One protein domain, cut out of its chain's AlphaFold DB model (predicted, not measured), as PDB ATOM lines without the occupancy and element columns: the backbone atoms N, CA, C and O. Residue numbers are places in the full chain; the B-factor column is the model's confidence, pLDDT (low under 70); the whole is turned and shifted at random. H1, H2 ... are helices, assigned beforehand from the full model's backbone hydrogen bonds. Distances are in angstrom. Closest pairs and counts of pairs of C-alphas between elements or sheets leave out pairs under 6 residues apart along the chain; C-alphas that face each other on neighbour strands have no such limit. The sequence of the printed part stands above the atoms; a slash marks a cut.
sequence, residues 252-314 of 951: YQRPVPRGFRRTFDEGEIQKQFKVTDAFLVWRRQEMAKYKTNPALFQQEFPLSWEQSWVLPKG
ATOM      1  N   TYR A 252     -60.337  49.791 179.884       91.12
ATOM      2  CA  TYR A 252     -61.639  49.677 180.540       91.12
ATOM      3  C   TYR A 252     -61.732  50.532 181.803       91.12
ATOM      4  O   TYR A 252     -62.350  50.163 182.801       91.12
ATOM      5  N   GLN A 253     -61.085  51.691 181.775       91.25
ATOM      6  CA  GLN A 253     -61.110  52.660 182.857       91.25
ATOM      7  C   GLN A 253     -61.582  54.013 182.327       91.25
ATOM      8  O   GLN A 253     -61.331  54.394 181.176       91.25
ATOM      9  N   ARG A 254     -62.309  54.749 183.171       93.31
ATOM     10  CA  ARG A 254     -62.773  56.109 182.883       93.31
ATOM     11  C   ARG A 254     -62.539  57.027 184.083       93.31
ATOM     12  O   ARG A 254     -62.576  56.548 185.216       93.31
ATOM     13  N   PRO A 255     -62.324  58.337 183.859       93.56
ATOM     14  CA  PRO A 255     -62.218  59.302 184.948       93.56
ATOM     15  C   PRO A 255     -63.454  59.263 185.853       93.56
ATOM     16  O   PRO A 255     -64.584  59.261 185.364       93.56
ATOM     17  N   VAL A 256     -63.238  59.243 187.169       94.06
ATOM     18  CA  VAL A 256     -64.328  59.200 188.152       94.06
ATOM     19  C   VAL A 256     -64.932  60.604 188.297       94.06
ATOM     20  O   VAL A 256     -64.219  61.525 188.701       94.06
ATOM     21  N   PRO A 257     -66.222  60.812 187.969       91.62
ATOM     22  CA  PRO A 257     -66.842  62.129 188.050       91.62
ATOM     23  C   PRO A 257     -67.009  62.584 189.505       91.62
ATOM     24  O   PRO A 257     -67.203  61.779 190.421       91.62
ATOM     25  N   ARG A 258     -66.980  63.905 189.725       88.62
ATOM     26  CA  ARG A 258     -67.168  64.500 191.055       88.62
ATOM     27  C   ARG A 258     -68.552  64.128 191.598       88.62
ATOM     28  O   ARG A 258     -69.560  64.385 190.950       88.62
ATOM     29  N   GLY A 259     -68.593  63.532 192.790       86.81
ATOM     30  CA  GLY A 259     -69.836  63.063 193.413       86.81
ATOM     31  C   GLY A 259     -70.272  61.651 193.007       86.81
ATOM     32  O   GLY A 259     -71.384  61.257 193.354       86.81
ATOM     33  N   PHE A 260     -69.427  60.879 192.307       90.69
ATOM     34  CA  PHE A 260     -69.686  59.462 192.044       90.69
ATOM     35  C   PHE A 260     -69.984  58.709 193.346       90.69
ATOM     36  O   PHE A 260     -69.202  58.736 194.297       90.69
ATOM     37  N   ARG A 261     -71.129  58.026 193.370       89.25
ATOM     38  CA  ARG A 261     -71.509  57.087 194.424       89.25
ATOM     39  C   ARG A 261     -71.777  55.732 193.783       89.25
ATOM     40  O   ARG A 261     -72.486  55.650 192.773       89.25
ATOM     41  N   ARG A 262     -71.195  54.694 194.383       87.25
ATOM     42  CA  ARG A 262     -71.469  53.299 194.032       87.25
ATOM     43  C   ARG A 262     -72.925  52.989 194.358       87.25
ATOM     44  O   ARG A 262     -73.432  53.440 195.387       87.25
ATOM     45  N   THR A 263     -73.591  52.232 193.498       82.06
ATOM     46  CA  THR A 263     -74.842  51.563 193.881       82.06
ATOM     47  C   THR A 263     -74.547  50.413 194.849       82.06
ATOM     48  O   THR A 263     -73.385  50.063 195.064       82.06
ATOM     49  N   PHE A 264     -75.588  49.816 195.435       75.19
ATOM     50  CA  PHE A 264     -75.434  48.626 196.276       75.19
ATOM     51  C   PHE A 264     -74.714  47.496 195.517       75.19
ATOM     52  O   PHE A 264     -73.651  47.054 195.947       75.19
ATOM     53  N   ASP A 265     -75.207  47.143 194.327       69.06
ATOM     54  CA  ASP A 265     -74.627  46.092 193.478       69.06
ATOM     55  C   ASP A 265     -73.175  46.384 193.074       69.06
ATOM     56  O   ASP A 265     -72.322  45.499 193.070       69.06
ATOM     57  N   GLU A 266     -72.857  47.639 192.744       83.75
ATOM     58  CA  GLU A 266     -71.482  48.043 192.431       83.75
ATOM     59  C   GLU A 266     -70.568  47.969 193.660       83.75
ATOM     60  O   GLU A 266     -69.377  47.684 193.522       83.75
ATOM     61  N   GLY A 267     -71.113  48.203 194.856       80.00
ATOM     62  CA  GLY A 267     -70.424  47.989 196.124       80.00
ATOM     63  C   GLY A 267     -70.059  46.520 196.339       80.00
ATOM     64  O   GLY A 267     -68.921  46.231 196.703       80.00
ATOM     65  N   GLU A 268     -70.975  45.598 196.047       77.19
ATOM     66  CA  GLU A 268     -70.723  44.154 196.149       77.19
ATOM     67  C   GLU A 268     -69.710  43.670 195.101       77.19
ATOM     68  O   GLU A 268     -68.744  42.988 195.448       77.19
ATOM     69  N   ILE A 269     -69.827  44.126 193.848       81.38
ATOM     70  CA  ILE A 269     -68.834  43.849 192.793       81.38
ATOM     71  C   ILE A 269     -67.443  44.346 193.207       81.38
ATOM     72  O   ILE A 269     -66.439  43.659 192.994       81.38
ATOM     73  N   GLN A 270     -67.367  45.535 193.810       89.75
ATOM     74  CA  GLN A 270     -66.111  46.095 194.294       89.75
ATOM     75  C   GLN A 270     -65.497  45.254 195.410       89.75
ATOM     76  O   GLN A 270     -64.291  45.021 195.381       89.75
ATOM     77  N   LYS A 271     -66.300  44.768 196.359       84.31
ATOM     78  CA  LYS A 271     -65.820  43.890 197.432       84.31
ATOM     79  C   LYS A 271     -65.335  42.546 196.888       84.31
ATOM     80  O   LYS A 271     -64.239  42.115 197.241       84.31
ATOM     81  N   GLN A 272     -66.120  41.917 196.013       80.81
ATOM     82  CA  GLN A 272     -65.853  40.575 195.495       80.81
ATOM     83  C   GLN A 272     -64.632  40.540 194.566       80.81
ATOM     84  O   GLN A 272     -63.737  39.718 194.744       80.81
ATOM     85  N   PHE A 273     -64.569  41.449 193.592       84.81
ATOM     86  CA  PHE A 273     -63.547  41.433 192.538       84.81
ATOM     87  C   PHE A 273     -62.445  42.478 192.737       84.81
ATOM     88  O   PHE A 273     -61.547  42.587 191.905       84.81
ATOM     89  N   LYS A 274     -62.502  43.261 193.824       90.25
ATOM     90  CA  LYS A 274     -61.529  44.320 194.159       90.25
ATOM     91  C   LYS A 274     -61.316  45.330 193.021       90.25
ATOM     92  O   LYS A 274     -60.211  45.831 192.822       90.25
ATOM     93  N   VAL A 275     -62.378  45.637 192.270       92.25
ATOM     94  CA  VAL A 275     -62.312  46.553 191.118       92.25
ATOM     95  C   VAL A 275     -62.154  48.016 191.539       92.25
ATOM     96  O   VAL A 275     -62.468  48.397 192.666       92.25
ATOM     97  N   THR A 276     -61.671  48.859 190.625       93.19
ATOM     98  CA  THR A 276     -61.524  50.302 190.861       93.19
ATOM     99  C   THR A 276     -62.808  51.064 190.529       93.19
ATOM    100  O   THR A 276     -63.598  50.645 189.681       93.19
ATOM    101  N   ASP A 277     -62.994  52.241 191.131       93.25
ATOM    102  CA  ASP A 277     -64.112  53.130 190.776       93.25
ATOM    103  C   ASP A 277     -64.055  53.579 189.314       93.25
ATOM    104  O   ASP A 277     -65.086  53.690 188.655       93.25
ATOM    105  N   ALA A 278     -62.847  53.761 188.774       93.44
ATOM    106  CA  ALA A 278     -62.642  54.078 187.365       93.44
ATOM    107  C   ALA A 278     -63.182  52.977 186.434       93.44
ATOM    108  O   ALA A 278     -63.761  53.281 185.387       93.44
ATOM    109  N   PHE A 279     -63.037  51.705 186.824       94.25
ATOM    110  CA  PHE A 279     -63.640  50.580 186.111       94.25
ATOM    111  C   PHE A 279     -65.164  50.567 186.258       94.25
ATOM    112  O   PHE A 279     -65.863  50.362 185.271       94.25
ATOM    113  N   LEU A 280     -65.708  50.824 187.452       93.06
ATOM    114  CA  LEU A 280     -67.163  50.868 187.658       93.06
ATOM    115  C   LEU A 280     -67.832  51.961 186.813       93.06
ATOM    116  O   LEU A 280     -68.880  51.722 186.212       93.06
ATOM    117  N   VAL A 281     -67.202  53.132 186.699       93.81
ATOM    118  CA  VAL A 281     -67.675  54.221 185.829       93.81
ATOM    119  C   VAL A 281     -67.655  53.799 184.360       93.81
ATOM    120  O   VAL A 281     -68.652  53.992 183.662       93.81
ATOM    121  N   TRP A 282     -66.560  53.190 183.895       94.31
ATOM    122  CA  TRP A 282     -66.480  52.635 182.541       94.31
ATOM    123  C   TRP A 282     -67.565  51.582 182.301       94.31
ATOM    124  O   TRP A 282     -68.312  51.676 181.330       94.31
ATOM    125  N   ARG A 283     -67.717  50.633 183.229       91.81
ATOM    126  CA  ARG A 283     -68.707  49.555 183.177       91.81
ATOM    127  C   ARG A 283     -70.117  50.118 183.061       91.81
ATOM    128  O   ARG A 283     -70.875  49.661 182.215       91.81
ATOM    129  N   ARG A 284     -70.466  51.140 183.848       89.56
ATOM    130  CA  ARG A 284     -71.782  51.793 183.790       89.56
ATOM    131  C   ARG A 284     -72.042  52.442 182.423       89.56
ATOM    132  O   ARG A 284     -73.151  52.342 181.900       89.56
ATOM    133  N   GLN A 285     -71.026  53.080 181.834       90.25
ATOM    134  CA  GLN A 285     -71.117  53.692 180.502       90.25
ATOM    135  C   GLN A 285     -71.233  52.646 179.388       90.25
ATOM    136  O   GLN A 285     -72.076  52.791 178.506       90.25
ATOM    137  N   GLU A 286     -70.425  51.586 179.427       89.94
ATOM    138  CA  GLU A 286     -70.494  50.523 178.423       89.94
ATOM    139  C   GLU A 286     -71.795  49.735 178.534       89.94
ATOM    140  O   GLU A 286     -72.468  49.567 177.524       89.94
ATOM    141  N   MET A 287     -72.236  49.354 179.737       85.00
ATOM    142  CA  MET A 287     -73.528  48.682 179.943       85.00
ATOM    143  C   MET A 287     -74.702  49.454 179.333       85.00
ATOM    144  O   MET A 287     -75.651  48.842 178.843       85.00
ATOM    145  N   ALA A 288     -74.642  50.790 179.307       85.50
ATOM    146  CA  ALA A 288     -75.681  51.604 178.683       85.50
ATOM    147  C   ALA A 288     -75.826  51.341 177.169       85.50
ATOM    148  O   ALA A 288     -76.933  51.475 176.645       85.50
ATOM    149  N   LYS A 289     -74.753  50.922 176.482       86.38
ATOM    150  CA  LYS A 289     -74.772  50.527 175.060       86.38
ATOM    151  C   LYS A 289     -75.418  49.159 174.832       86.38
ATOM    152  O   LYS A 289     -75.930  48.904 173.750       86.38
ATOM    153  N   TYR A 290     -75.440  48.308 175.857       77.94
ATOM    154  CA  TYR A 290     -75.983  46.946 175.820       77.94
ATOM    155  C   TYR A 290     -77.355  46.835 176.508       77.94
ATOM    156  O   TYR A 290     -77.776  45.745 176.887       77.94
ATOM    157  N   LYS A 291     -78.091  47.947 176.673       71.69
ATOM    158  CA  LYS A 291     -79.406  47.966 177.350       71.69
ATOM    159  C   LYS A 291     -80.413  46.957 176.789       71.69
ATOM    160  O   LYS A 291     -81.230  46.429 177.540       71.69
ATOM    161  N   THR A 292     -80.374  46.706 175.483       62.94
ATOM    162  CA  THR A 292     -81.267  45.758 174.802       62.94
ATOM    163  C   THR A 292     -80.938  44.305 175.154       62.94
ATOM    164  O   THR A 292     -81.861  43.511 175.333       62.94
ATOM    165  N   ASN A 293     -79.654  43.975 175.341       64.06
ATOM    166  CA  ASN A 293     -79.185  42.644 175.723       64.06
ATOM    167  C   ASN A 293     -78.036  42.705 176.760       64.06
ATOM    168  O   ASN A 293     -76.861  42.634 176.393       64.06
ATOM    169  N   PRO A 294     -78.360  42.810 178.063       69.56
ATOM    170  CA  PRO A 294     -77.359  42.872 179.130       69.56
ATOM    171  C   PRO A 294     -76.514  41.599 179.287       69.56
ATOM    172  O   PRO A 294     -75.390  41.686 179.779       69.56
ATOM    173  N   ALA A 295     -77.016  40.435 178.858       69.38
ATOM    174  CA  ALA A 295     -76.263  39.179 178.895       69.38
ATOM    175  C   ALA A 295     -75.051  39.227 177.953       69.38
ATOM    176  O   ALA A 295     -73.956  38.821 178.329       69.38
ATOM    177  N   LEU A 296     -75.209  39.850 176.779       74.12
ATOM    178  CA  LEU A 296     -74.100  40.064 175.849       74.12
ATOM    179  C   LEU A 296     -72.997  40.936 176.470       74.12
ATOM    180  O   LEU A 296     -71.820  40.690 176.244       74.12
ATOM    181  N   PHE A 297     -73.349  41.925 177.299       84.00
ATOM    182  CA  PHE A 297     -72.338  42.701 178.027       84.00
ATOM    183  C   PHE A 297     -71.523  41.822 178.983       84.00
ATOM    184  O   PHE A 297     -70.301  41.947 179.035       84.00
ATOM    185  N   GLN A 298     -72.191  40.939 179.732       80.69
ATOM    186  CA  GLN A 298     -71.527  40.028 180.669       80.69
ATOM    187  C   GLN A 298     -70.623  39.027 179.942       80.69
ATOM    188  O   GLN A 298     -69.512  38.779 180.397       80.69
ATOM    189  N   GLN A 299     -71.059  38.534 178.785       79.19
ATOM    190  CA  GLN A 299     -70.291  37.633 177.930       79.19
ATOM    191  C   GLN A 299     -69.036  38.304 177.335       79.19
ATOM    192  O   GLN A 299     -67.957  37.716 177.313       79.19
ATOM    193  N   GLU A 300     -69.160  39.546 176.858       84.56
ATOM    194  CA  GLU A 300     -68.072  40.279 176.190       84.56
ATOM    195  C   GLU A 300     -67.065  40.893 177.179       84.56
ATOM    196  O   GLU A 300     -65.870  40.999 176.876       84.56
ATOM    197  N   PHE A 301     -67.539  41.292 178.368       89.44
ATOM    198  CA  PHE A 301     -66.749  41.946 179.418       89.44
ATOM    199  C   PHE A 301     -66.939  41.295 180.806       89.44
ATOM    200  O   PHE A 301     -67.355  41.969 181.759       89.44
ATOM    201  N   PRO A 302     -66.613  39.998 180.951       90.38
ATOM    202  CA  PRO A 302     -66.852  39.245 182.178       90.38
ATOM    203  C   PRO A 302     -65.880  39.606 183.309       90.38
ATOM    204  O   PRO A 302     -64.745  40.040 183.081       90.38
ATOM    205  N   LEU A 303     -66.313  39.384 184.554       87.50
ATOM    206  CA  LEU A 303     -65.478  39.527 185.756       87.50
ATOM    207  C   LEU A 303     -64.961  38.190 186.301       87.50
ATOM    208  O   LEU A 303     -63.901  38.179 186.927       87.50
ATOM    209  N   SER A 304     -65.651  37.083 186.020       87.56
ATOM    210  CA  SER A 304     -65.208  35.714 186.304       87.56
ATOM    211  C   SER A 304     -65.461  34.803 185.101       87.56
ATOM    212  O   SER A 304     -66.222  35.160 184.197       87.56
ATOM    213  N   TRP A 305     -64.814  33.638 185.086       87.19
ATOM    214  CA  TRP A 305     -65.002  32.644 184.034       87.19
ATOM    215  C   TRP A 305     -66.452  32.155 183.987       87.19
ATOM    216  O   TRP A 305     -67.080  32.162 182.934       87.19
ATOM    217  N   GLU A 306     -67.021  31.830 185.138       80.62
ATOM    218  CA  GLU A 306     -68.384  31.324 185.298       80.62
ATOM    219  C   GLU A 306     -69.405  32.358 184.807       80.62
ATOM    220  O   GLU A 306     -70.305  32.035 184.037       80.62
ATOM    221  N   GLN A 307     -69.197  33.633 185.162       74.06
ATOM    222  CA  GLN A 307     -70.033  34.757 184.725       74.06
ATOM    223  C   GLN A 307     -69.919  35.077 183.230       74.06
ATOM    224  O   GLN A 307     -70.685  35.900 182.738       74.06
ATOM    225  N   SER A 308     -68.959  34.497 182.507       81.88
ATOM    226  CA  SER A 308     -68.836  34.723 181.064       81.88
ATOM    227  C   SER A 308     -69.791  33.852 180.241       81.88
ATOM    228  O   SER A 308     -70.165  34.231 179.133       81.88
ATOM    229  N   TRP A 309     -70.261  32.731 180.799       77.88
ATOM    230  CA  TRP A 309     -71.114  31.747 180.122       77.88
ATOM    231  C   TRP A 309     -72.608  31.969 180.396       77.88
ATOM    232  O   TRP A 309     -73.318  31.064 180.842       77.88
ATOM    233  N   VAL A 310     -73.077  33.194 180.148       66.00
ATOM    234  CA  VAL A 310     -74.465  33.621 180.396       66.00
ATOM    235  C   VAL A 310     -75.316  33.413 179.147       66.00
ATOM    236  O   VAL A 310     -74.879  33.681 178.030       66.00
ATOM    237  N   LEU A 311     -76.550  32.948 179.340       56.34
ATOM    238  CA  LEU A 311     -77.501  32.750 178.252       56.34
ATOM    239  C   LEU A 311     -78.062  34.077 177.709       56.34
ATOM    240  O   LEU A 311     -78.221  35.034 178.473       56.34
ATOM    241  N   PRO A 312     -78.433  34.140 176.417       51.22
ATOM    242  CA  PRO A 312     -79.174  35.269 175.868       51.22
ATOM    243  C   PRO A 312     -80.455  35.581 176.661       51.22
ATOM    244  O   PRO A 312     -81.117  34.707 177.217       51.22
ATOM    245  N   LYS A 313     -80.836  36.861 176.703       39.41
ATOM    246  CA  LYS A 313     -82.059  37.314 177.380       39.41
ATOM    247  C   LYS A 313     -83.302  36.650 176.765       39.41
ATOM    248  O   LYS A 313     -83.509  36.763 175.563       39.41
ATOM    249  N   GLY A 314     -84.151  36.052 177.605       36.19
ATOM    250  CA  GLY A 314     -85.353  35.316 177.180       36.19
ATOM    251  C   GLY A 314     -85.152  33.802 177.083       36.19
ATOM    252  O   GLY A 314     -86.115  33.083 176.859       36.19
TER     253      GLY A 314
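What this domain is: This is residues 252 to 314 of the 951 residues of the protein "INTEIN_C_TER domain-containing protein" of Candidatus Rokubacteria bacterium (UniProt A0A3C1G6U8). The longest helix, H2, is the middle of an open, three-helix zigzag, with H1 set steeply near its beginning and H3 set steeply near its end. Long stretches without a named element, residues 252 to 263 and 301 to 314, lie before H1 and after H3. The 63 printed residues hold H1, H2 and H3 in that order and no named strand; the class is all helix, with 30 residues in named elements, under half. The whole is compact, radius of gyration of the C-alphas 12.1 A, but elongated, spanning 36 by 23 by 20 A.

Where its parts are: H2, residues 277 to 289, runs 19.2 A from C-alpha 277 at (-64.112, 53.130, 190.776). H1, residues 264 to 273, measures 14.4 A. H3, residues 294 to 300, ends at C-alpha 300 at (-68.072, 40.279, 176.190).

How they stand to each other: H2 and H1 are close but not clearly touching, the closest C-alphas, of Leu 280 and Glu 266, 7.0 A apart; they run opposite ways at a steep tilt of 61 degrees. H2 and H3 are likewise close but not clearly touching, Met 287 and Phe 297 having the closest C-alphas, 6.4 A apart, with a steep tilt of 62 degrees, opposite ways. H1 and H3 are apart. Every O i to N i+4 pair is within hydrogen-bond range in H1 and H3, and 8 of 9 in H2.

The domain as a whole: The C-alphas farthest apart, of Arg 258 and Gly 314, are 37.1 A apart. The printed part has no cut, and both links are tight. Residues 265, 292 to 295 and 310 to 314 have pLDDT under 70.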